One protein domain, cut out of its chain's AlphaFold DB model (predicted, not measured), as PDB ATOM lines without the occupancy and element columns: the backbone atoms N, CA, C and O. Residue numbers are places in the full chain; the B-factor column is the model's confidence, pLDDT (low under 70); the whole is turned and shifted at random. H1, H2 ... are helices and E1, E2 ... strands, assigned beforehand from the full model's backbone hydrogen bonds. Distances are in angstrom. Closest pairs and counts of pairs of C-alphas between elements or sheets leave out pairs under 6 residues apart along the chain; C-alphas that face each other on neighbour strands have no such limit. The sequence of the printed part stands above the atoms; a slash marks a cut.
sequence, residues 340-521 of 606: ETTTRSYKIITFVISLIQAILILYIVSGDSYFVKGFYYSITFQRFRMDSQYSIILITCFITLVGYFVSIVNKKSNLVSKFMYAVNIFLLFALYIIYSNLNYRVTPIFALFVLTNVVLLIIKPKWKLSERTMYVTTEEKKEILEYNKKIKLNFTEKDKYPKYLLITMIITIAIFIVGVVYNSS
ATOM      1  N   GLU A 340     264.546 269.730 385.541       87.19
ATOM      2  CA  GLU A 340     264.961 268.424 386.038       87.19
ATOM      3  C   GLU A 340     265.975 267.792 385.084       87.19
ATOM      4  O   GLU A 340     265.798 267.777 383.871       87.19
ATOM      5  N   THR A 341     267.032 267.211 385.634       88.06
ATOM      6  CA  THR A 341     267.987 266.409 384.871       88.06
ATOM      7  C   THR A 341     268.396 265.193 385.684       88.06
ATOM      8  O   THR A 341     268.317 265.177 386.912       88.06
ATOM      9  N   THR A 342     268.832 264.143 385.003       87.94
ATOM     10  CA  THR A 342     269.285 262.908 385.648       87.94
ATOM     11  C   THR A 342     270.813 262.832 385.728       87.94
ATOM     12  O   THR A 342     271.537 263.615 385.102       87.94
ATOM     13  N   THR A 343     271.331 261.904 386.531       89.06
ATOM     14  CA  THR A 343     272.772 261.713 386.720       89.06
ATOM     15  C   THR A 343     273.468 261.287 385.431       89.06
ATOM     16  O   THR A 343     272.926 260.556 384.600       89.06
ATOM     17  N   ARG A 344     274.732 261.703 385.282       88.12
ATOM     18  CA  ARG A 344     275.572 261.318 384.137       88.12
ATOM     19  C   ARG A 344     275.715 259.798 384.025       88.12
ATOM     20  O   ARG A 344     275.652 259.266 382.926       88.12
ATOM     21  N   SER A 345     275.835 259.109 385.161       87.50
ATOM     22  CA  SER A 345     275.893 257.647 385.221       87.50
ATOM     23  C   SER A 345     274.655 256.987 384.616       87.50
ATOM     24  O   SER A 345     274.803 256.071 383.818       87.50
ATOM     25  N   TYR A 346     273.449 257.481 384.917       89.81
ATOM     26  CA  TYR A 346     272.216 256.943 384.342       89.81
ATOM     27  C   TYR A 346     272.197 257.103 382.819       89.81
ATOM     28  O   TYR A 346     271.977 256.121 382.121       89.81
ATOM     29  N   LYS A 347     272.520 258.304 382.309       90.19
ATOM     30  CA  LYS A 347     272.564 258.581 380.860       90.19
ATOM     31  C   LYS A 347     273.546 257.671 380.121       90.19
ATOM     32  O   LYS A 347     273.236 257.210 379.030       90.19
ATOM     33  N   ILE A 348     274.719 257.425 380.711       91.06
ATOM     34  CA  ILE A 348     275.741 256.544 380.131       91.06
ATOM     35  C   ILE A 348     275.257 255.094 380.142       91.06
ATOM     36  O   ILE A 348     275.317 254.431 379.114       91.06
ATOM     37  N   ILE A 349     274.744 254.605 381.273       89.81
ATOM     38  CA  ILE A 349     274.290 253.215 381.400       89.81
ATOM     39  C   ILE A 349     273.143 252.929 380.424       89.81
ATOM     40  O   ILE A 349     273.198 251.937 379.699       89.81
ATOM     41  N   THR A 350     272.127 253.796 380.351       90.44
ATOM     42  CA  THR A 350     271.001 253.593 379.427       90.44
ATOM     43  C   THR A 350     271.422 253.712 377.966       90.44
ATOM     44  O   THR A 350     270.925 252.951 377.138       90.44
ATOM     45  N   PHE A 351     272.375 254.594 377.646       91.19
ATOM     46  CA  PHE A 351     272.944 254.701 376.302       91.19
ATOM     47  C   PHE A 351     273.682 253.426 375.900       91.19
ATOM     48  O   PHE A 351     273.418 252.874 374.837       91.19
ATOM     49  N   VAL A 352     274.561 252.921 376.771       91.81
ATOM     50  CA  VAL A 352     275.332 251.697 376.519       91.81
ATOM     51  C   VAL A 352     274.406 250.499 376.326       91.81
ATOM     52  O   VAL A 352     274.597 249.737 375.385       91.81
ATOM     53  N   ILE A 353     273.366 250.348 377.151       89.94
ATOM     54  CA  ILE A 353     272.397 249.252 376.991       89.94
ATOM     55  C   ILE A 353     271.627 249.381 375.669       89.94
ATOM     56  O   ILE A 353     271.450 248.383 374.972       89.94
ATOM     57  N   SER A 354     271.226 250.597 375.286       88.31
ATOM     58  CA  SER A 354     270.541 250.849 374.007       88.31
ATOM     59  C   SER A 354     271.460 250.598 372.801       88.31
ATOM     60  O   SER A 354     271.018 250.101 371.768       88.31
ATOM     61  N   LEU A 355     272.761 250.876 372.935       88.06
ATOM     62  CA  LEU A 355     273.765 250.567 371.918       88.06
ATOM     63  C   LEU A 355     273.989 249.055 371.790       88.06
ATOM     64  O   LEU A 355     274.019 248.534 370.678       88.06
ATOM     65  N   ILE A 356     274.087 248.340 372.916       87.31
ATOM     66  CA  ILE A 356     274.157 246.872 372.933       87.31
ATOM     67  C   ILE A 356     272.932 246.290 372.223       87.31
ATOM     68  O   ILE A 356     273.082 245.407 371.387       87.31
ATOM     69  N   GLN A 357     271.734 246.816 372.488       83.12
ATOM     70  CA  GLN A 357     270.517 246.412 371.784       83.12
ATOM     71  C   GLN A 357     270.632 246.591 370.269       83.12
ATOM     72  O   GLN A 357     270.358 245.646 369.534       83.12
ATOM     73  N   ALA A 358     271.089 247.755 369.801       81.50
ATOM     74  CA  ALA A 358     271.288 248.002 368.376       81.50
ATOM     75  C   ALA A 358     272.273 247.000 367.744       81.50
ATOM     76  O   ALA A 358     272.012 246.483 366.660       81.50
ATOM     77  N   ILE A 359     273.364 246.658 368.440       82.19
ATOM     78  CA  ILE A 359     274.336 245.652 367.981       82.19
ATOM     79  C   ILE A 359     273.702 244.255 367.923       82.19
ATOM     80  O   ILE A 359     273.881 243.544 366.935       82.19
ATOM     81  N   LEU A 360     272.933 243.861 368.944       76.88
ATOM     82  CA  LEU A 360     272.231 242.572 368.968       76.88
ATOM     83  C   LEU A 360     271.229 242.460 367.815       76.88
ATOM     84  O   LEU A 360     271.140 241.413 367.182       76.88
ATOM     85  N   ILE A 361     270.519 243.543 367.498       72.44
ATOM     86  CA  ILE A 361     269.602 243.608 366.356       72.44
ATOM     87  C   ILE A 361     270.366 243.481 365.042       72.44
ATOM     88  O   ILE A 361     269.967 242.695 364.190       72.44
ATOM     89  N   LEU A 362     271.463 244.221 364.867       71.38
ATOM     90  CA  LEU A 362     272.287 244.109 363.665       71.38
ATOM     91  C   LEU A 362     272.805 242.684 363.492       71.38
ATOM     92  O   LEU A 362     272.803 242.185 362.374       71.38
ATOM     93  N   TYR A 363     273.166 241.997 364.574       69.50
ATOM     94  CA  TYR A 363     273.528 240.580 364.531       69.50
ATOM     95  C   TYR A 363     272.347 239.684 364.117       69.50
ATOM     96  O   TYR A 363     272.500 238.826 363.252       69.50
ATOM     97  N   ILE A 364     271.153 239.910 364.676       65.69
ATOM     98  CA  ILE A 364     269.927 239.178 364.304       65.69
ATOM     99  C   ILE A 364     269.586 239.387 362.816       65.69
ATOM    100  O   ILE A 364     269.203 238.438 362.135       65.69
ATOM    101  N   VAL A 365     269.749 240.610 362.301       62.88
ATOM    102  CA  VAL A 365     269.418 240.995 360.917       62.88
ATOM    103  C   VAL A 365     270.500 240.575 359.912       62.88
ATOM    104  O   VAL A 365     270.172 240.212 358.787       62.88
ATOM    105  N   SER A 366     271.780 240.625 360.291       55.94
ATOM    106  CA  SER A 366     272.925 240.319 359.410       55.94
ATOM    107  C   SER A 366     273.257 238.835 359.300       55.94
ATOM    108  O   SER A 366     274.115 238.458 358.508       55.94
ATOM    109  N   GLY A 367     272.610 237.998 360.103       51.47
ATOM    110  CA  GLY A 367     272.975 236.608 360.249       51.47
ATOM    111  C   GLY A 367     272.985 235.777 358.964       51.47
ATOM    112  O   GLY A 367     271.918 235.459 358.452       51.47
ATOM    113  N   ASP A 368     274.162 235.276 358.581       41.34
ATOM    114  CA  ASP A 368     274.328 234.027 357.826       41.34
ATOM    115  C   ASP A 368     274.272 232.812 358.784       41.34
ATOM    116  O   ASP A 368     274.690 232.867 359.947       41.34
ATOM    117  N   SER A 369     273.698 231.700 358.327       39.00
ATOM    118  CA  SER A 369     273.483 230.465 359.101       39.00
ATOM    119  C   SER A 369     274.810 229.777 359.456       39.00
ATOM    120  O   SER A 369     275.508 229.324 358.555       39.00
ATOM    121  N   TYR A 370     275.149 229.630 360.746       33.66
ATOM    122  CA  TYR A 370     276.313 228.831 361.169       33.66
ATOM    123  C   TYR A 370     275.885 227.474 361.737       33.66
ATOM    124  O   TYR A 370     275.031 227.372 362.616       33.66
ATOM    125  N   PHE A 371     276.505 226.429 361.188       31.58
ATOM    126  CA  PHE A 371     276.219 225.014 361.401       31.58
ATOM    127  C   PHE A 371     276.825 224.524 362.726       31.58
ATOM    128  O   PHE A 371     278.045 224.478 362.865       31.58
ATOM    129  N   VAL A 372     275.999 224.098 363.687       29.55
ATOM    130  CA  VAL A 372     276.461 223.301 364.836       29.55
ATOM    131  C   VAL A 372     275.542 222.091 364.997       29.55
ATOM    132  O   VAL A 372     274.367 222.238 365.308       29.55
ATOM    133  N   LYS A 373     276.107 220.902 364.747       31.52
ATOM    134  CA  LYS A 373     275.590 219.551 365.052       31.52
ATOM    135  C   LYS A 373     274.060 219.364 364.978       31.52
ATOM    136  O   LYS A 373     273.363 219.434 365.984       31.52
ATOM    137  N   GLY A 374     273.578 218.971 363.798       38.28
ATOM    138  CA  GLY A 374     272.406 218.090 363.664       38.28
ATOM    139  C   GLY A 374     271.013 218.709 363.796       38.28
ATOM    140  O   GLY A 374     270.043 218.004 363.563       38.28
ATOM    141  N   PHE A 375     270.883 220.003 364.085       34.72
ATOM    142  CA  PHE A 375     269.585 220.679 364.107       34.72
ATOM    143  C   PHE A 375     269.664 221.982 363.310       34.72
ATOM    144  O   PHE A 375     270.446 222.875 363.639       34.72
ATOM    145  N   TYR A 376     268.857 222.108 362.254       40.62
ATOM    146  CA  TYR A 376     268.555 223.431 361.713       40.62
ATOM    147  C   TYR A 376     267.740 224.180 362.761       40.62
ATOM    148  O   TYR A 376     266.834 223.591 363.328       40.62
ATOM    149  N   TYR A 377     268.141 225.415 363.053       43.50
ATOM    150  CA  TYR A 377     267.357 226.581 363.490       43.50
ATOM    151  C   TYR A 377     268.318 227.535 364.221       43.50
ATOM    152  O   TYR A 377     268.212 227.754 365.426       43.50
ATOM    153  N   SER A 378     269.303 228.088 363.501       35.00
ATOM    154  CA  SER A 378     269.974 229.303 363.969       35.00
ATOM    155  C   SER A 378     269.112 230.489 363.543       35.00
ATOM    156  O   SER A 378     268.728 230.586 362.377       35.00
ATOM    157  N   ILE A 379     268.785 231.395 364.470       43.25
ATOM    158  CA  ILE A 379     268.258 232.727 364.128       43.25
ATOM    159  C   ILE A 379     269.411 233.516 363.506       43.25
ATOM    160  O   ILE A 379     270.041 234.358 364.138       43.25
ATOM    161  N   THR A 380     269.725 233.167 362.273       37.72
ATOM    162  CA  THR A 380     270.502 233.971 361.353       37.72
ATOM    163  C   THR A 380     269.777 233.848 360.013       37.72
ATOM    164  O   THR A 380     269.666 232.772 359.423       37.72
ATOM    165  N   PHE A 381     269.082 234.941 359.700       43.56
ATOM    166  CA  PHE A 381     267.902 235.041 358.850       43.56
ATOM    167  C   PHE A 381     268.101 234.516 357.420       43.56
ATOM    168  O   PHE A 381     269.102 234.779 356.757       43.56
ATOM    169  N   GLN A 382     267.072 233.853 356.884       35.47
ATOM    170  CA  GLN A 382     266.959 233.616 355.448       35.47
ATOM    171  C   GLN A 382     266.829 234.969 354.725       35.47
ATOM    172  O   GLN A 382     265.843 235.692 354.873       35.47
ATOM    173  N   ARG A 383     267.845 235.311 353.930       37.88
ATOM    174  CA  ARG A 383     267.843 236.450 353.004       37.88
ATOM    175  C   ARG A 383     266.697 236.300 351.985       37.88
ATOM    176  O   ARG A 383     266.572 235.250 351.359       37.88
ATOM    177  N   PHE A 384     265.968 237.397 351.764       33.34
ATOM    178  CA  PHE A 384     264.948 237.630 350.723       33.34
ATOM    179  C   PHE A 384     263.563 236.976 350.901       33.34
ATOM    180  O   PHE A 384     263.230 236.012 350.217       33.34
ATOM    181  N   ARG A 385     262.697 237.631 351.692       34.31
ATOM    182  CA  ARG A 385     261.331 238.045 351.292       34.31
ATOM    183  C   ARG A 385     260.761 239.039 352.314       34.31
ATOM    184  O   ARG A 385     260.941 238.860 353.514       34.31
ATOM    185  N   MET A 386     260.137 240.115 351.831       35.78
ATOM    186  CA  MET A 386     259.451 241.108 352.665       35.78
ATOM    187  C   MET A 386     258.154 240.516 353.227       35.78
ATOM    188  O   MET A 386     257.078 240.795 352.710       35.78
ATOM    189  N   ASP A 387     258.260 239.693 354.266       47.09
ATOM    190  CA  ASP A 387     257.106 239.247 355.045       47.09
ATOM    191  C   ASP A 387     256.907 240.128 356.288       47.09
ATOM    192  O   ASP A 387     257.844 240.737 356.818       47.09
ATOM    193  N   SER A 388     255.659 240.184 356.765       52.38
ATOM    194  CA  SER A 388     255.126 241.018 357.859       52.38
ATOM    195  C   SER A 388     255.860 240.929 359.209       52.38
ATOM    196  O   SER A 388     255.526 241.660 360.134       52.38
ATOM    197  N   GLN A 389     256.863 240.062 359.341       54.62
ATOM    198  CA  GLN A 389     257.587 239.774 360.580       54.62
ATOM    199  C   GLN A 389     258.805 240.696 360.796       54.62
ATOM    200  O   GLN A 389     259.153 240.992 361.941       54.62
ATOM    201  N   TYR A 390     259.411 241.236 359.726       59.78
ATOM    202  CA  TYR A 390     260.502 242.223 359.832       59.78
ATOM    203  C   TYR A 390     260.025 243.581 360.356       59.78
ATOM    204  O   TYR A 390     260.788 244.302 361.002       59.78
ATOM    205  N   SER A 391     258.754 243.919 360.116       62.81
ATOM    206  CA  SER A 391     258.160 245.157 360.622       62.81
ATOM    207  C   SER A 391     258.145 245.171 362.151       62.81
ATOM    208  O   SER A 391     258.496 246.186 362.737       62.81
ATOM    209  N   ILE A 392     257.854 244.041 362.810       70.44
ATOM    210  CA  ILE A 392     257.790 243.955 364.277       70.44
ATOM    211  C   ILE A 392     259.172 244.182 364.898       70.44
ATOM    212  O   ILE A 392     259.294 244.964 365.837       70.44
ATOM    213  N   ILE A 393     260.230 243.570 364.354       72.88
ATOM    214  CA  ILE A 393     261.601 243.779 364.850       72.88
ATOM    215  C   ILE A 393     261.996 245.251 364.664       72.88
ATOM    216  O   ILE A 393     262.414 245.887 365.629       72.88
ATOM    217  N   LEU A 394     261.787 245.842 363.485       72.31
ATOM    218  CA  LEU A 394     262.085 247.262 363.246       72.31
ATOM    219  C   LEU A 394     261.287 248.200 364.165       72.31
ATOM    220  O   LEU A 394     261.846 249.158 364.701       72.31
ATOM    221  N   ILE A 395     260.011 247.894 364.415       80.00
ATOM    222  CA  ILE A 395     259.169 248.620 365.374       80.00
ATOM    223  C   ILE A 395     259.771 248.528 366.778       80.00
ATOM    224  O   ILE A 395     259.916 249.553 367.443       80.00
ATOM    225  N   THR A 396     260.196 247.338 367.217       81.44
ATOM    226  CA  THR A 396     260.807 247.176 368.546       81.44
ATOM    227  C   THR A 396     262.104 247.973 368.693       81.44
ATOM    228  O   THR A 396     262.350 248.551 369.752       81.44
ATOM    229  N   CYS A 397     262.889 248.091 367.614       79.56
ATOM    230  CA  CYS A 397     264.109 248.900 367.567       79.56
ATOM    231  C   CYS A 397     263.799 250.388 367.724       79.56
ATOM    232  O   CYS A 397     264.425 251.090 368.525       79.56
ATOM    233  N   PHE A 398     262.815 250.862 366.960       83.88
ATOM    234  CA  PHE A 398     262.386 252.251 366.986       83.88
ATOM    235  C   PHE A 398     261.863 252.640 368.373       83.88
ATOM    236  O   PHE A 398     262.256 253.674 368.912       83.88
ATOM    237  N   ILE A 399     261.065 251.769 369.000       87.38
ATOM    238  CA  ILE A 399     260.563 251.968 370.363       87.38
ATOM    239  C   ILE A 399     261.720 252.082 371.367       87.38
ATOM    240  O   ILE A 399     261.705 252.995 372.190       87.38
ATOM    241  N   THR A 400     262.745 251.223 371.300       85.56
ATOM    242  CA  THR A 400     263.923 251.337 372.187       85.56
ATOM    243  C   THR A 400     264.713 252.621 371.979       85.56
ATOM    244  O   THR A 400     265.087 253.267 372.958       85.56
ATOM    245  N   LEU A 401     264.931 253.025 370.726       87.25
ATOM    246  CA  LEU A 401     265.688 254.233 370.402       87.25
ATOM    247  C   LEU A 401     264.972 255.489 370.909       87.25
ATOM    248  O   LEU A 401     265.565 256.311 371.609       87.25
ATOM    249  N   VAL A 402     263.681 255.620 370.596       90.31
ATOM    250  CA  VAL A 402     262.863 256.744 371.068       90.31
ATOM    251  C   VAL A 402     262.739 256.702 372.592       90.31
ATOM    252  O   VAL A 402     262.894 257.730 373.250       90.31
ATOM    253  N   GLY A 403     262.550 255.512 373.168       89.69
ATOM    254  CA  GLY A 403     262.508 255.295 374.612       89.69
ATOM    255  C   GLY A 403     263.757 255.820 375.324       89.69
ATOM    256  O   GLY A 403     263.631 256.476 376.360       89.69
ATOM    257  N   TYR A 404     264.952 255.619 374.757       90.44
ATOM    258  CA  TYR A 404     266.198 256.149 375.317       90.44
ATOM    259  C   TYR A 404     266.175 257.677 375.409       90.44
ATOM    260  O   TYR A 404     266.365 258.222 376.503       90.44
ATOM    261  N   PHE A 405     265.892 258.369 374.302       91.50
ATOM    262  CA  PHE A 405     265.867 259.834 374.282       91.50
ATOM    263  C   PHE A 405     264.799 260.390 375.219       91.50
ATOM    264  O   PHE A 405     265.073 261.306 375.988       91.50
ATOM    265  N   VAL A 406     263.612 259.784 375.232       90.88
ATOM    266  CA  VAL A 406     262.512 260.174 376.121       90.88
ATOM    267  C   VAL A 406     262.875 259.945 377.600       90.88
ATOM    268  O   VAL A 406     262.492 260.740 378.461       90.88
ATOM    269  N   SER A 407     263.675 258.919 377.917       88.94
ATOM    270  CA  SER A 407     264.030 258.565 379.301       88.94
ATOM    271  C   SER A 407     264.883 259.607 380.034       88.94
ATOM    272  O   SER A 407     264.857 259.655 381.265       88.94
ATOM    273  N   ILE A 408     265.634 260.444 379.312       90.56
ATOM    274  CA  ILE A 408     266.623 261.362 379.904       90.56
ATOM    275  C   ILE A 408     266.141 262.818 380.024       90.56
ATOM    276  O   ILE A 408     266.898 263.650 380.528       90.56
ATOM    277  N   VAL A 409     264.919 263.119 379.567       87.56
ATOM    278  CA  VAL A 409     264.385 264.489 379.442       87.56
ATOM    279  C   VAL A 409     263.905 265.046 380.784       87.56
ATOM    280  O   VAL A 409     264.431 266.046 381.254       87.56
ATOM    281  N   ASN A 410     262.910 264.414 381.411       86.56
ATOM    282  CA  ASN A 410     262.359 264.787 382.722       86.56
ATOM    283  C   ASN A 410     261.627 263.582 383.342       86.56
ATOM    284  O   ASN A 410     261.502 262.539 382.694       86.56
ATOM    285  N   LYS A 411     261.118 263.703 384.576       83.88
ATOM    286  CA  LYS A 411     260.440 262.590 385.273       83.88
ATOM    287  C   LYS A 411     259.218 262.048 384.541       83.88
ATOM    288  O   LYS A 411     259.056 260.834 384.421       83.88
ATOM    289  N   LYS A 412     258.357 262.937 384.035       83.88
ATOM    290  CA  LYS A 412     257.140 262.542 383.308       83.88
ATOM    291  C   LYS A 412     257.500 261.785 382.032       83.88
ATOM    292  O   LYS A 412     256.956 260.714 381.783       83.88
ATOM    293  N   SER A 413     258.460 262.297 381.268       86.94
ATOM    294  CA  SER A 413     258.988 261.637 380.076       86.94
ATOM    295  C   SER A 413     259.657 260.303 380.424       86.94
ATOM    296  O   SER A 413     259.414 259.310 379.747       86.94
ATOM    297  N   ASN A 414     260.399 260.208 381.532       88.62
ATOM    298  CA  ASN A 414     260.956 258.930 381.975       88.62
ATOM    299  C   ASN A 414     259.868 257.882 382.217       88.62
ATOM    300  O   ASN A 414     260.010 256.759 381.738       88.62
ATOM    301  N   LEU A 415     258.754 258.249 382.856       85.62
ATOM    302  CA  LEU A 415     257.620 257.340 383.036       85.62
ATOM    303  C   LEU A 415     257.064 256.835 381.693       85.62
ATOM    304  O   LEU A 415     256.810 255.638 381.554       85.62
ATOM    305  N   VAL A 416     256.951 257.711 380.690       87.38
ATOM    306  CA  VAL A 416     256.548 257.322 379.326       87.38
ATOM    307  C   VAL A 416     257.549 256.335 378.723       87.38
ATOM    308  O   VAL A 416     257.140 255.298 378.208       87.38
ATOM    309  N   SER A 417     258.858 256.577 378.863       89.50
ATOM    310  CA  SER A 417     259.873 255.630 378.374       89.50
ATOM    311  C   SER A 417     259.752 254.247 379.025       89.50
ATOM    312  O   SER A 417     259.927 253.235 378.355       89.50
ATOM    313  N   LYS A 418     259.374 254.173 380.310       88.12
ATOM    314  CA  LYS A 418     259.126 252.890 380.987       88.12
ATOM    315  C   LYS A 418     257.953 252.144 380.373       88.12
ATOM    316  O   LYS A 418     258.053 250.944 380.141       88.12
ATOM    317  N   PHE A 419     256.868 252.848 380.069       85.38
ATOM    318  CA  PHE A 419     255.739 252.250 379.362       85.38
ATOM    319  C   PHE A 419     256.158 251.724 377.981       85.38
ATOM    320  O   PHE A 419     255.819 250.598 377.629       85.38
ATOM    321  N   MET A 420     256.977 252.482 377.248       87.75
ATOM    322  CA  MET A 420     257.523 252.052 375.957       87.75
ATOM    323  C   MET A 420     258.346 250.764 376.071       87.75
ATOM    324  O   MET A 420     258.123 249.839 375.295       87.75
ATOM    325  N   TYR A 421     259.238 250.649 377.063       88.88
ATOM    326  CA  TYR A 421     259.993 249.409 377.285       88.88
ATOM    327  C   TYR A 421     259.085 248.234 377.672       88.88
ATOM    328  O   TYR A 421     259.322 247.117 377.222       88.88
ATOM    329  N   ALA A 422     258.024 248.466 378.449       84.31
ATOM    330  CA  ALA A 422     257.054 247.424 378.787       84.31
ATOM    331  C   ALA A 422     256.296 246.912 377.548       84.31
ATOM    332  O   ALA A 422     256.202 245.701 377.347       84.31
ATOM    333  N   VAL A 423     255.822 247.823 376.688       84.12
ATOM    334  CA  VAL A 423     255.218 247.478 375.388       84.12
ATOM    335  C   VAL A 423     256.215 246.706 374.528       84.12
ATOM    336  O   VAL A 423     255.853 245.707 373.912       84.12
ATOM    337  N   ASN A 424     257.484 247.116 374.533       86.81
ATOM    338  CA  ASN A 424     258.513 246.448 373.752       86.81
ATOM    339  C   ASN A 424     258.721 244.992 374.185       86.81
ATOM    340  O   ASN A 424     258.782 244.100 373.347       86.81
ATOM    341  N   ILE A 425     258.756 244.727 375.496       84.81
ATOM    342  CA  ILE A 425     258.868 243.357 376.014       84.81
ATOM    343  C   ILE A 425     257.650 242.516 375.601       84.81
ATOM    344  O   ILE A 425     257.814 241.357 375.226       84.81
ATOM    345  N   PHE A 426     256.443 243.091 375.613       81.31
ATOM    346  CA  PHE A 426     255.237 242.396 375.154       81.31
ATOM    347  C   PHE A 426     255.308 242.024 373.666       81.31
ATOM    348  O   PHE A 426     255.019 240.884 373.305       81.31
ATOM    349  N   LEU A 427     255.749 242.949 372.806       80.50
ATOM    350  CA  LEU A 427     255.939 242.682 371.376       80.50
ATOM    351  C   LEU A 427     256.968 241.571 371.137       80.50
ATOM    352  O   LEU A 427     256.741 240.687 370.311       80.50
ATOM    353  N   LEU A 428     258.067 241.570 371.897       79.31
ATOM    354  CA  LEU A 428     259.074 240.510 371.826       79.31
ATOM    355  C   LEU A 428     258.527 239.160 372.300       79.31
ATOM    356  O   LEU A 428     258.862 238.127 371.728       79.31
ATOM    357  N   PHE A 429     257.645 239.148 373.295       77.31
ATOM    358  CA  PHE A 429     256.990 237.922 373.733       77.31
ATOM    359  C   PHE A 429     255.998 237.374 372.694       77.31
ATOM    360  O   PHE A 429     255.994 236.177 372.414       77.31
ATOM    361  N   ALA A 430     255.199 238.236 372.063       74.44
ATOM    362  CA  ALA A 430     254.320 237.821 370.970       74.44
ATOM    363  C   ALA A 430     255.124 237.210 369.811       74.44
ATOM    364  O   ALA A 430     254.771 236.159 369.279       74.44
ATOM    365  N   LEU A 431     256.256 237.833 369.477       74.25
ATOM    366  CA  LEU A 431     257.185 237.348 368.464       74.25
ATOM    367  C   LEU A 431     257.772 235.974 368.837       74.25
ATOM    368  O   LEU A 431     257.836 235.089 367.989       74.25
ATOM    369  N   TYR A 432     258.120 235.758 370.108       74.44
ATOM    370  CA  TYR A 432     258.561 234.456 370.616       74.44
ATOM    371  C   TYR A 432     257.521 233.346 370.381       74.44
ATOM    372  O   TYR A 432     257.879 232.298 369.847       74.44
ATOM    373  N   ILE A 433     256.246 233.585 370.718       68.19
ATOM    374  CA  ILE A 433     255.158 232.606 370.519       68.19
ATOM    375  C   ILE A 433     254.982 232.269 369.035       68.19
ATOM    376  O   ILE A 433     254.822 231.105 368.665       68.19
ATOM    377  N   ILE A 434     255.008 233.289 368.171       66.50
ATOM    378  CA  ILE A 434     254.884 233.096 366.722       66.50
ATOM    379  C   ILE A 434     256.012 232.188 366.220       66.50
ATOM    380  O   ILE A 434     255.751 231.236 365.487       66.50
ATOM    381  N   TYR A 435     257.250 232.432 366.653       66.25
ATOM    382  CA  TYR A 435     258.394 231.620 366.246       66.25
ATOM    383  C   TYR A 435     258.363 230.198 366.812       66.25
ATOM    384  O   TYR A 435     258.691 229.265 366.077       66.25
ATOM    385  N   SER A 436     257.918 229.998 368.058       62.50
ATOM    386  CA  SER A 436     257.773 228.648 368.618       62.50
ATOM    387  C   SER A 436     256.709 227.830 367.886       62.50
ATOM    388  O   SER A 436     256.929 226.654 367.619       62.50
ATOM    389  N   ASN A 437     255.596 228.453 367.477       57.22
ATOM    390  CA  ASN A 437     254.556 227.785 366.679       57.22
ATOM    391  C   ASN A 437     255.051 227.363 365.286       57.22
ATOM    392  O   ASN A 437     254.499 226.449 364.680       57.22
ATOM    393  N   LEU A 438     256.095 228.022 364.788       55.16
ATOM    394  CA  LEU A 438     256.765 227.709 363.528       55.16
ATOM    395  C   LEU A 438     257.993 226.787 363.721       55.16
ATOM    396  O   LEU A 438     258.797 226.644 362.803       55.16
ATOM    397  N   ASN A 439     258.140 226.165 364.901       53.31
ATOM    398  CA  ASN A 439     259.239 225.274 365.305       53.31
ATOM    399  C   ASN A 439     260.647 225.904 365.316       53.31
ATOM    400  O   ASN A 439     261.642 225.184 365.398       53.31
ATOM    401  N   TYR A 440     260.770 227.235 365.300       58.28
ATOM    402  CA  TYR A 440     262.073 227.891 365.421       58.28
ATOM    403  C   TYR A 440     262.578 227.856 366.866       58.28
ATOM    404  O   TYR A 440     261.875 228.234 367.806       58.28
ATOM    405  N   ARG A 441     263.850 227.482 367.049       56.19
ATOM    406  CA  ARG A 441     264.524 227.595 368.346       56.19
ATOM    407  C   ARG A 441     264.987 229.022 368.602       56.19
ATOM    408  O   ARG A 441     265.651 229.650 367.780       56.19
ATOM    409  N   VAL A 442     264.674 229.513 369.793       59.75
ATOM    410  CA  VAL A 442     265.053 230.854 370.232       59.75
ATOM    411  C   VAL A 442     266.504 230.852 370.698       59.75
ATOM    412  O   VAL A 442     266.897 230.059 371.550       59.75
ATOM    413  N   THR A 443     267.320 231.733 370.122       64.06
ATOM    414  CA  THR A 443     268.747 231.817 370.447       64.06
ATOM    415  C   THR A 443     268.973 232.533 371.783       64.06
ATOM    416  O   THR A 443     268.186 233.403 372.170       64.06
ATOM    417  N   PRO A 444     270.100 232.268 372.469       66.81
ATOM    418  CA  PRO A 444     270.497 233.030 373.659       66.81
ATOM    419  C   PRO A 444     270.568 234.551 373.423       66.81
ATOM    420  O   PRO A 444     270.335 235.342 374.334       66.81
ATOM    421  N   ILE A 445     270.838 234.971 372.184       68.81
ATOM    422  CA  ILE A 445     270.892 236.378 371.758       68.81
ATOM    423  C   ILE A 445     269.515 237.043 371.870       68.81
ATOM    424  O   ILE A 445     269.416 238.180 372.331       68.81
ATOM    425  N   PHE A 446     268.442 236.328 371.524       73.12
ATOM    426  CA  PHE A 446     267.077 236.822 371.693       73.12
ATOM    427  C   PHE A 446     266.718 237.007 373.175       73.12
ATOM    428  O   PHE A 446     266.142 238.025 373.558       73.12
ATOM    429  N   ALA A 447     267.126 236.068 374.035       73.69
ATOM    430  CA  ALA A 447     266.943 236.194 375.481       73.69
ATOM    431  C   ALA A 447     267.698 237.411 376.051       73.69
ATOM    432  O   ALA A 447     267.157 238.146 376.878       73.69
ATOM    433  N   LEU A 448     268.913 237.683 375.561       77.38
ATOM    434  CA  LEU A 448     269.684 238.873 375.927       77.38
ATOM    435  C   LEU A 448     269.000 240.177 375.466       77.38
ATOM    436  O   LEU A 448     269.010 241.182 376.182       77.38
ATOM    437  N   PHE A 449     268.348 240.160 374.302       78.75
ATOM    438  CA  PHE A 449     267.585 241.303 373.796       78.75
ATOM    439  C   PHE A 449     266.336 241.611 374.644       78.75
ATOM    440  O   PHE A 449     266.043 242.774 374.937       78.75
ATOM    441  N   VAL A 450     265.640 240.585 375.139       80.19
ATOM    442  CA  VAL A 450     264.553 240.759 376.118       80.19
ATOM    443  C   VAL A 450     265.103 241.273 377.454       80.19
ATOM    444  O   VAL A 450     264.579 242.242 378.008       80.19
ATOM    445  N   LEU A 451     266.200 240.687 377.944       84.06
ATOM    446  CA  LEU A 451     266.817 241.055 379.220       84.06
ATOM    447  C   LEU A 451     267.225 242.533 379.262       84.06
ATOM    448  O   LEU A 451     266.953 243.221 380.242       84.06
ATOM    449  N   THR A 452     267.832 243.051 378.196       87.38
ATOM    450  CA  THR A 452     268.221 244.471 378.117       87.38
ATOM    451  C   THR A 452     267.019 245.419 378.214       87.38
ATOM    452  O   THR A 452     267.107 246.430 378.910       87.38
ATOM    453  N   ASN A 453     265.869 245.073 377.620       86.31
ATOM    454  CA  ASN A 453     264.629 245.849 377.766       86.31
ATOM    455  C   ASN A 453     264.084 245.802 379.203       86.31
ATOM    456  O   ASN A 453     263.657 246.826 379.738       86.31
ATOM    457  N   VAL A 454     264.149 244.638 379.858       85.44
ATOM    458  CA  VAL A 454     263.774 244.482 381.276       85.44
ATOM    459  C   VAL A 454     264.679 245.328 382.175       85.44
ATOM    460  O   VAL A 454     264.203 246.018 383.078       85.44
ATOM    461  N   VAL A 455     265.982 245.349 381.902       87.19
ATOM    462  CA  VAL A 455     266.935 246.190 382.631       87.19
ATOM    463  C   VAL A 455     266.612 247.678 382.427       87.19
ATOM    464  O   VAL A 455     266.498 248.412 383.411       87.19
ATOM    465  N   LEU A 456     266.377 248.133 381.189       88.88
ATOM    466  CA  LEU A 456     265.968 249.519 380.904       88.88
ATOM    467  C   LEU A 456     264.650 249.901 381.590       88.88
ATOM    468  O   LEU A 456     264.504 251.043 382.037       88.88
ATOM    469  N   LEU A 457     263.722 248.956 381.751       86.19
ATOM    470  CA  LEU A 457     262.486 249.139 382.507       86.19
ATOM    471  C   LEU A 457     262.758 249.340 384.013       86.19
ATOM    472  O   LEU A 457     262.209 250.265 384.614       86.19
ATOM    473  N   ILE A 458     263.668 248.565 384.611       83.88
ATOM    474  CA  ILE A 458     263.923 248.551 386.067       83.88
ATOM    475  C   ILE A 458     264.811 249.701 386.552       83.88
ATOM    476  O   ILE A 458     264.581 250.228 387.646       83.88
ATOM    477  N   ILE A 459     265.842 250.083 385.788       85.88
ATOM    478  CA  ILE A 459     266.858 251.034 386.273       85.88
ATOM    479  C   ILE A 459     266.203 252.366 386.648       85.88
ATOM    480  O   ILE A 459     265.533 253.001 385.829       85.88
ATOM    481  N   LYS A 460     266.456 252.823 387.877       83.19
ATOM    482  CA  LYS A 460     265.874 254.055 388.416       83.19
ATOM    483  C   LYS A 460     266.835 255.236 388.245       83.19
ATOM    484  O   LYS A 460     267.964 255.151 388.739       83.19
ATOM    485  N   PRO A 461     266.423 256.335 387.596       86.44
ATOM    486  CA  PRO A 461     267.207 257.559 387.592       86.44
ATOM    487  C   PRO A 461     267.221 258.190 388.989       86.44
ATOM    488  O   PRO A 461     266.239 258.148 389.732       86.44
ATOM    489  N   LYS A 462     268.345 258.820 389.331       86.81
ATOM    490  CA  LYS A 462     268.378 259.854 390.368       86.81
ATOM    491  C   LYS A 462     268.210 261.196 389.673       86.81
ATOM    492  O   LYS A 462     268.933 261.475 388.710       86.81
ATOM    493  N   TRP A 463     267.258 261.993 390.131       87.19
ATOM    494  CA  TRP A 463     266.985 263.309 389.571       87.19
ATOM    495  C   TRP A 463     267.699 264.380 390.379       87.19
ATOM    496  O   TRP A 463     267.863 264.252 391.589       87.19
ATOM    497  N   LYS A 464     268.094 265.453 389.701       88.19
ATOM    498  CA  LYS A 464     268.597 266.689 390.292       88.19
ATOM    499  C   LYS A 464     267.994 267.879 389.554       88.19
ATOM    500  O   LYS A 464     267.618 267.757 388.387       88.19
ATOM    501  N   LEU A 465     267.930 269.020 390.223       89.56
ATOM    502  CA  LEU A 465     267.615 270.282 389.566       89.56
ATOM    503  C   LEU A 465     268.892 270.866 388.963       89.56
ATOM    504  O   LEU A 465     269.998 270.673 389.472       89.56
ATOM    505  N   SER A 466     268.760 271.522 387.825       86.56
ATOM    506  CA  SER A 466     269.838 272.271 387.193       86.56
ATOM    507  C   SER A 466     269.274 273.550 386.611       86.56
ATOM    508  O   SER A 466     268.079 273.645 386.338       86.56
ATOM    509  N   GLU A 467     270.145 274.534 386.466       89.62
ATOM    510  CA  GLU A 467     269.772 275.879 386.061       89.62
ATOM    511  C   GLU A 467     270.412 276.177 384.704       89.62
ATOM    512  O   GLU A 467     271.522 275.731 384.399       89.62
ATOM    513  N   ARG A 468     269.658 276.852 383.837       85.69
ATOM    514  CA  ARG A 468     270.138 277.366 382.555       85.69
ATOM    515  C   ARG A 468     269.745 278.827 382.459       85.69
ATOM    516  O   ARG A 468     268.583 279.172 382.651       85.69
ATOM    517  N   THR A 469     270.713 279.661 382.120       85.19
ATOM    518  CA  THR A 469     270.478 281.067 381.819       85.19
ATOM    519  C   THR A 469     269.725 281.199 380.498       85.19
ATOM    520  O   THR A 469     270.167 280.669 379.479       85.19
ATOM    521  N   MET A 470     268.595 281.898 380.524       74.38
ATOM    522  CA  MET A 470     267.813 282.260 379.346       74.38
ATOM    523  C   MET A 470     267.578 283.768 379.314       74.38
ATOM    524  O   MET A 470     267.553 284.424 380.355       74.38
ATOM    525  N   TYR A 471     267.393 284.289 378.110       78.81
ATOM    526  CA  TYR A 471     267.056 285.678 377.839       78.81
ATOM    527  C   TYR A 471     265.632 285.665 377.280       78.81
ATOM    528  O   TYR A 471     265.411 285.073 376.228       78.81
ATOM    529  N   VAL A 472     264.674 286.230 378.019       77.00
ATOM    530  CA  VAL A 472     263.231 286.126 377.721       77.00
ATOM    531  C   VAL A 472     262.492 287.420 378.054       77.00
ATOM    532  O   VAL A 472     262.967 288.210 378.876       77.00
ATOM    533  N   THR A 473     261.310 287.622 377.485       77.62
ATOM    534  CA  THR A 473     260.484 288.816 377.727       77.62
ATOM    535  C   THR A 473     260.065 288.969 379.202       77.62
ATOM    536  O   THR A 473     260.250 288.086 380.049       77.62
ATOM    537  N   THR A 474     259.503 290.128 379.567       71.56
ATOM    538  CA  THR A 474     259.110 290.396 380.964       71.56
ATOM    539  C   THR A 474     257.940 289.518 381.422       71.56
ATOM    540  O   THR A 474     257.943 289.094 382.584       71.56
ATOM    541  N   GLU A 475     256.973 289.222 380.549       76.69
ATOM    542  CA  GLU A 475     255.911 288.249 380.821       76.69
ATOM    543  C   GLU A 475     256.483 286.836 381.011       76.69
ATOM    544  O   GLU A 475     256.288 286.240 382.073       76.69
ATOM    545  N   GLU A 476     257.281 286.342 380.060       78.12
ATOM    546  CA  GLU A 476     257.873 284.994 380.111       78.12
ATOM    547  C   GLU A 476     258.771 284.799 381.338       78.12
ATOM    548  O   GLU A 476     258.786 283.735 381.960       78.12
ATOM    549  N   LYS A 477     259.492 285.844 381.761       81.75
ATOM    550  CA  LYS A 477     260.274 285.809 383.002       81.75
ATOM    551  C   LYS A 477     259.393 285.546 384.225       81.75
ATOM    552  O   LYS A 477     259.807 284.792 385.109       81.75
ATOM    553  N   LYS A 478     258.204 286.157 384.314       83.00
ATOM    554  CA  LYS A 478     257.273 285.915 385.432       83.00
ATOM    555  C   LYS A 478     256.776 284.472 385.416       83.00
ATOM    556  O   LYS A 478     256.788 283.826 386.465       83.00
ATOM    557  N   GLU A 479     256.433 283.957 384.240       87.69
ATOM    558  CA  GLU A 479     255.994 282.570 384.066       87.69
ATOM    559  C   GLU A 479     257.090 281.568 384.444       87.69
ATOM    560  O   GLU A 479     256.840 280.628 385.201       87.69
ATOM    561  N   ILE A 480     258.331 281.801 384.006       85.88
ATOM    562  CA  ILE A 480     259.483 280.959 384.352       85.88
ATOM    563  C   ILE A 480     259.746 280.987 385.858       85.88
ATOM    564  O   ILE A 480     260.013 279.945 386.455       85.88
ATOM    565  N   LEU A 481     259.635 282.146 386.511       86.94
ATOM    566  CA  LEU A 481     259.789 282.241 387.964       86.94
ATOM    567  C   LEU A 481     258.680 281.492 388.718       86.94
ATOM    568  O   LEU A 481     258.956 280.852 389.736       86.94
ATOM    569  N   GLU A 482     257.441 281.531 388.231       89.50
ATOM    570  CA  GLU A 482     256.337 280.762 388.810       89.50
ATOM    571  C   GLU A 482     256.525 279.251 388.595       89.50
ATOM    572  O   GLU A 482     256.376 278.458 389.530       89.50
ATOM    573  N   TYR A 483     256.934 278.849 387.391       88.31
ATOM    574  CA  TYR A 483     257.296 277.473 387.065       88.31
ATOM    575  C   TYR A 483     258.437 276.964 387.957       88.31
ATOM    576  O   TYR A 483     258.324 275.893 388.555       88.31
ATOM    577  N   ASN A 484     259.493 277.763 388.141       91.06
ATOM    578  CA  ASN A 484     260.622 277.450 389.016       91.06
ATOM    579  C   ASN A 484     260.188 277.246 390.475       91.06
ATOM    580  O   ASN A 484     260.707 276.362 391.158       91.06
ATOM    581  N   LYS A 485     259.229 278.038 390.972       89.06
ATOM    582  CA  LYS A 485     258.662 277.836 392.316       89.06
ATOM    583  C   LYS A 485     257.925 276.500 392.406       89.06
ATOM    584  O   LYS A 485     258.181 275.724 393.326       89.06
ATOM    585  N   LYS A 486     257.058 276.200 391.431       87.56
ATOM    586  CA  LYS A 486     256.293 274.940 391.379       87.56
ATOM    587  C   LYS A 486     257.206 273.717 391.283       87.56
ATOM    588  O   LYS A 486     256.958 272.723 391.965       87.56
ATOM    589  N   ILE A 487     258.258 273.781 390.463       85.19
ATOM    590  CA  ILE A 487     259.182 272.659 390.277       85.19
ATOM    591  C   ILE A 487     260.025 272.425 391.533       85.19
ATOM    592  O   ILE A 487     260.128 271.283 391.963       85.19
ATOM    593  N   LYS A 488     260.548 273.486 392.172       86.56
ATOM    594  CA  LYS A 488     261.339 273.386 393.413       86.56
ATOM    595  C   LYS A 488     260.506 272.820 394.570       86.56
ATOM    596  O   LYS A 488     261.003 271.963 395.293       86.56
ATOM    597  N   LEU A 489     259.240 273.231 394.706       87.50
ATOM    598  CA  LEU A 489     258.345 272.761 395.773       87.50
ATOM    599  C   LEU A 489     257.976 271.274 395.639       87.50
ATOM    600  O   LEU A 489     257.925 270.555 396.631       87.50
ATOM    601  N   ASN A 490     257.736 270.807 394.412       81.38
ATOM    602  CA  ASN A 490     257.302 269.432 394.140       81.38
ATOM    603  C   ASN A 490     258.468 268.468 393.854       81.38
ATOM    604  O   ASN A 490     258.249 267.302 393.502       81.38
ATOM    605  N   PHE A 491     259.714 268.935 393.961       83.56
ATOM    606  CA  PHE A 491     260.876 268.144 393.591       83.56
ATOM    607  C   PHE A 491     261.208 267.072 394.635       83.56
ATOM    608  O   PHE A 491     261.260 267.305 395.837       83.56
ATOM    609  N   THR A 492     261.513 265.877 394.140       79.75
ATOM    610  CA  THR A 492     262.036 264.751 394.919       79.75
ATOM    611  C   THR A 492     263.178 264.090 394.148       79.75
ATOM    612  O   THR A 492     263.098 263.931 392.930       79.75
ATOM    613  N   GLU A 493     264.261 263.706 394.826       75.75
ATOM    614  CA  GLU A 493     265.444 263.133 394.154       75.75
ATOM    615  C   GLU A 493     265.216 261.712 393.624       75.75
ATOM    616  O   GLU A 493     265.804 261.301 392.619       75.75
ATOM    617  N   LYS A 494     264.378 260.939 394.323       73.88
ATOM    618  CA  LYS A 494     264.088 259.538 394.006       73.88
ATOM    619  C   LYS A 494     262.747 259.428 393.300       73.88
ATOM    620  O   LYS A 494     261.738 259.895 393.820       73.88
ATOM    621  N   ASP A 495     262.737 258.728 392.172       69.31
ATOM    622  CA  ASP A 495     261.496 258.413 391.473       69.31
ATOM    623  C   ASP A 495     260.639 257.419 392.271       69.31
ATOM    624  O   ASP A 495     261.120 256.367 392.717       69.31
ATOM    625  N   LYS A 496     259.353 257.742 392.442       67.12
ATOM    626  CA  LYS A 496     258.350 256.841 393.023       67.12
ATOM    627  C   LYS A 496     257.547 256.213 391.888       67.12
ATOM    628  O   LYS A 496     256.636 256.833 391.351       67.12
ATOM    629  N   TYR A 497     257.878 254.973 391.535       62.62
ATOM    630  CA  TYR A 497     257.107 254.237 390.537       62.62
ATOM    631  C   TYR A 497     255.730 253.857 391.080       62.62
ATOM    632  O   TYR A 497     255.617 253.438 392.239       62.62
ATOM    633  N   PRO A 498     254.688 253.940 390.250       63.38
ATOM    634  CA  PRO A 498     253.380 253.462 390.639       63.38
ATOM    635  C   PRO A 498     253.368 251.927 390.708       63.38
ATOM    636  O   PRO A 498     253.977 251.243 389.884       63.38
ATOM    637  N   LYS A 499     252.666 251.374 391.709       63.78
ATOM    638  CA  LYS A 499     252.671 249.933 392.039       63.78
ATOM    639  C   LYS A 499     252.301 249.025 390.855       63.78
ATOM    640  O   LYS A 499     252.822 247.919 390.766       63.78
ATOM    641  N   TYR A 500     251.465 249.498 389.929       65.88
ATOM    642  CA  TYR A 500     251.045 248.729 388.752       65.88
ATOM    643  C   TYR A 500     252.208 248.372 387.811       65.88
ATOM    644  O   TYR A 500     252.200 247.291 387.236       65.88
ATOM    645  N   LEU A 501     253.235 249.225 387.697       63.03
ATOM    646  CA  LEU A 501     254.392 248.970 386.830       63.03
ATOM    647  C   LEU A 501     255.268 247.830 387.380       63.03
ATOM    648  O   LEU A 501     255.910 247.099 386.635       63.03
ATOM    649  N   LEU A 502     255.287 247.672 388.705       63.09
ATOM    650  CA  LEU A 502     255.989 246.575 389.365       63.09
ATOM    651  C   LEU A 502     255.262 245.241 389.134       63.09
ATOM    652  O   LEU A 502     255.897 244.215 388.918       63.09
ATOM    653  N   ILE A 503     253.927 245.276 389.145       67.38
ATOM    654  CA  ILE A 503     253.070 244.109 388.911       67.38
ATOM    655  C   ILE A 503     253.204 243.627 387.465       67.38
ATOM    656  O   ILE A 503     253.431 242.439 387.250       67.38
ATOM    657  N   THR A 504     253.138 244.530 386.480       62.53
ATOM    658  CA  THR A 504     253.324 244.156 385.067       62.53
ATOM    659  C   THR A 504     254.684 243.508 384.844       62.53
ATOM    660  O   THR A 504     254.773 242.481 384.189       62.53
ATOM    661  N   MET A 505     255.734 244.038 385.465       62.16
ATOM    662  CA  MET A 505     257.086 243.499 385.365       62.16
ATOM    663  C   MET A 505     257.225 242.080 385.939       62.16
ATOM    664  O   MET A 505     257.868 241.235 385.319       62.16
ATOM    665  N   ILE A 506     256.605 241.799 387.092       67.75
ATOM    666  CA  ILE A 506     256.588 240.453 387.691       67.75
ATOM    667  C   ILE A 506     255.854 239.473 386.772       67.75
ATOM    668  O   ILE A 506     256.354 238.377 386.527       67.75
ATOM    669  N   ILE A 507     254.707 239.884 386.225       70.06
ATOM    670  CA  ILE A 507     253.916 239.068 385.297       70.06
ATOM    671  C   ILE A 507     254.738 238.737 384.048       70.06
ATOM    672  O   ILE A 507     254.823 237.575 383.666       70.06
ATOM    673  N   THR A 508     255.404 239.721 383.444       63.25
ATOM    674  CA  THR A 508     256.183 239.497 382.220       63.25
ATOM    675  C   THR A 508     257.387 238.581 382.449       63.25
ATOM    676  O   THR A 508     257.670 237.725 381.614       63.25
ATOM    677  N   ILE A 509     258.075 238.706 383.591       62.62
ATOM    678  CA  ILE A 509     259.182 237.810 383.966       62.62
ATOM    679  C   ILE A 509     258.667 236.385 384.213       62.62
ATOM    680  O   ILE A 509     259.275 235.430 383.735       62.62
ATOM    681  N   ALA A 510     257.540 236.229 384.913       69.31
ATOM    682  CA  ALA A 510     256.933 234.923 385.165       69.31
ATOM    683  C   ALA A 510     256.502 234.237 383.858       69.31
ATOM    684  O   ALA A 510     256.829 233.073 383.642       69.31
ATOM    685  N   ILE A 511     255.851 234.976 382.956       65.69
ATOM    686  CA  ILE A 511     255.465 234.496 381.624       65.69
ATOM    687  C   ILE A 511     256.699 234.067 380.814       65.69
ATOM    688  O   ILE A 511     256.672 233.019 380.172       65.69
ATOM    689  N   PHE A 512     257.797 234.829 380.870       62.78
ATOM    690  CA  PHE A 512     259.043 234.474 380.184       62.78
ATOM    691  C   PHE A 512     259.663 233.183 380.736       62.78
ATOM    692  O   PHE A 512     260.020 232.303 379.958       62.78
ATOM    693  N   ILE A 513     259.753 233.035 382.064       62.94
ATOM    694  CA  ILE A 513     260.287 231.818 382.699       62.94
ATOM    695  C   ILE A 513     259.428 230.603 382.332       62.94
ATOM    696  O   ILE A 513     259.971 229.571 381.946       62.94
ATOM    697  N   VAL A 514     258.099 230.737 382.385       64.94
ATOM    698  CA  VAL A 514     257.167 229.675 381.978       64.94
ATOM    699  C   VAL A 514     257.343 229.327 380.500       64.94
ATOM    700  O   VAL A 514     257.431 228.150 380.171       64.94
ATOM    701  N   GLY A 515     257.467 230.321 379.614       57.84
ATOM    702  CA  GLY A 515     257.704 230.098 378.186       57.84
ATOM    703  C   GLY A 515     259.015 229.357 377.907       57.84
ATOM    704  O   GLY A 515     259.021 228.397 377.141       57.84
ATOM    705  N   VAL A 516     260.107 229.747 378.573       54.81
ATOM    706  CA  VAL A 516     261.421 229.091 378.449       54.81
ATOM    707  C   VAL A 516     261.376 227.644 378.949       54.81
ATOM    708  O   VAL A 516     261.854 226.760 378.245       54.81
ATOM    709  N   VAL A 517     260.777 227.393 380.119       56.31
ATOM    710  CA  VAL A 517     260.679 226.050 380.724       56.31
ATOM    711  C   VAL A 517     259.735 225.133 379.933       56.31
ATOM    712  O   VAL A 517     260.024 223.951 379.740       56.31
ATOM    713  N   TYR A 518     258.620 225.669 379.431       53.94
ATOM    714  CA  TYR A 518     257.674 224.909 378.616       53.94
ATOM    715  C   TYR A 518     258.297 224.500 377.273       53.94
ATOM    716  O   TYR A 518     258.253 223.330 376.909       53.94
ATOM    717  N   ASN A 519     258.975 225.418 376.575       49.50
ATOM    718  CA  ASN A 519     259.586 225.120 375.274       49.50
ATOM    719  C   ASN A 519     260.902 224.335 375.347       49.50
ATOM    720  O   ASN A 519     261.250 223.682 374.368       49.50
ATOM    721  N   SER A 520     261.626 224.326 376.474       51.00
ATOM    722  CA  SER A 520     262.730 223.366 376.659       51.00
ATOM    723  C   SER A 520     262.253 221.908 376.728       51.00
ATOM    724  O   SER A 520     263.083 221.006 376.666       51.00
ATOM    725  N   SER A 521     260.937 221.686 376.841       44.44
ATOM    726  CA  SER A 521     260.308 220.374 377.032       44.44
ATOM    727  C   SER A 521     259.568 219.851 375.788       44.44
ATOM    728  O   SER A 521     259.025 218.752 375.835       44.44
TER     729      SER A 521
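This is residues 340 to 521 of the 606 residues of an uncharacterized protein of Clostridium sp. CAG:914 (UniProt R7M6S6). Helices H1 to H4 pack side by side as an elongated bundle, with H6 running along H3 at its side, and an arm made of E2 and H5, which folds back beside E2, reaches out past one end. A long loop, residues 367 to 388, lies toward the bundle's other end. The printed part has 182 residues with six named helices and two named strands, in the order E1, H1, H2, H3, H4, E2, H5, H6; the class is mostly helix, and E1 and E2 make one antiparallel sheet. The whole is loose, with a radius of gyration of the C-alphas of 20.8 A, and the C-alphas span 73 by 34 by 28 A.

E1, residues 340 to 342, is the antiparallel neighbour of E2, residues 463 to 472, with N 341 and O 464 at 2.9 A and N 464 and O 341 at 2.8 A, both within hydrogen-bond range. H1, residues 344 to 366, and H2, residues 389 to 407, form a helical hairpin at a shallow tilt of 11 degrees, opposite ways; H2 touches H1 with residues 397 to 404 alone, closest at the C-alphas of Thr 350 and Tyr 404, 6.8 A. H3, residues 411 to 437, is the hub and forms a hairpin with H2, closest at the C-alphas of Ser 407 and Asn 414, 4.1 A. H4, residues 444 to 458, forms a hairpin with H3, which touches it with residues 418 to 428 alone, closest at the C-alphas of Lys 418 and Leu 457, 5.3 A. H1 touches H4 with residues 350 to 360 alone, closest at the C-alphas of Gln 357 and Phe 449, 6.2 A. H5, residues 474 to 489, touches no helix; its closest C-alpha pair with E2 is Lys 488 and Leu 465, 8.0 A. H6, residues 499 to 519, touches H3 at a shallow tilt of 19 degrees, the same way, closest at the C-alphas of Phe 429 and Phe 512, 7.6 A. H1, H2, H3, H4 and H6 are an up-and-down bundle, each running against the one before it in the chain. Every O i to N i+4 pair is within hydrogen-bond range in H1, H3, H5 and H6; H2 has 14 of 15 and H4 10 of 11.

E1 begins at C-alpha 340, (264.961, 268.424, 386.038). H1 is 32.5 A long, H2 27.3 A, H3 39.9 A and H4 20.9 A. E2, 26.0 A, bends by 54 degrees at residue 469. H5, 23.0 A, begins at C-alpha 474, (259.110, 290.396, 380.964). H6, 30.7 A, ends at C-alpha 519, (259.586, 225.120, 375.274).

The two C-alphas farthest apart, those of Gly 374 and Thr 474, are 75.5 A apart. The printed part has no cut. The link from H1 to H2, 22 residues, is long. Residues 473 to 479, of which 474 to 479 belong to H5, stand free. The mean pLDDT of the printed part is 72.9, and residues 363 to 391, 433 to 445, 495 to 506 and 508 to 521 are under 70.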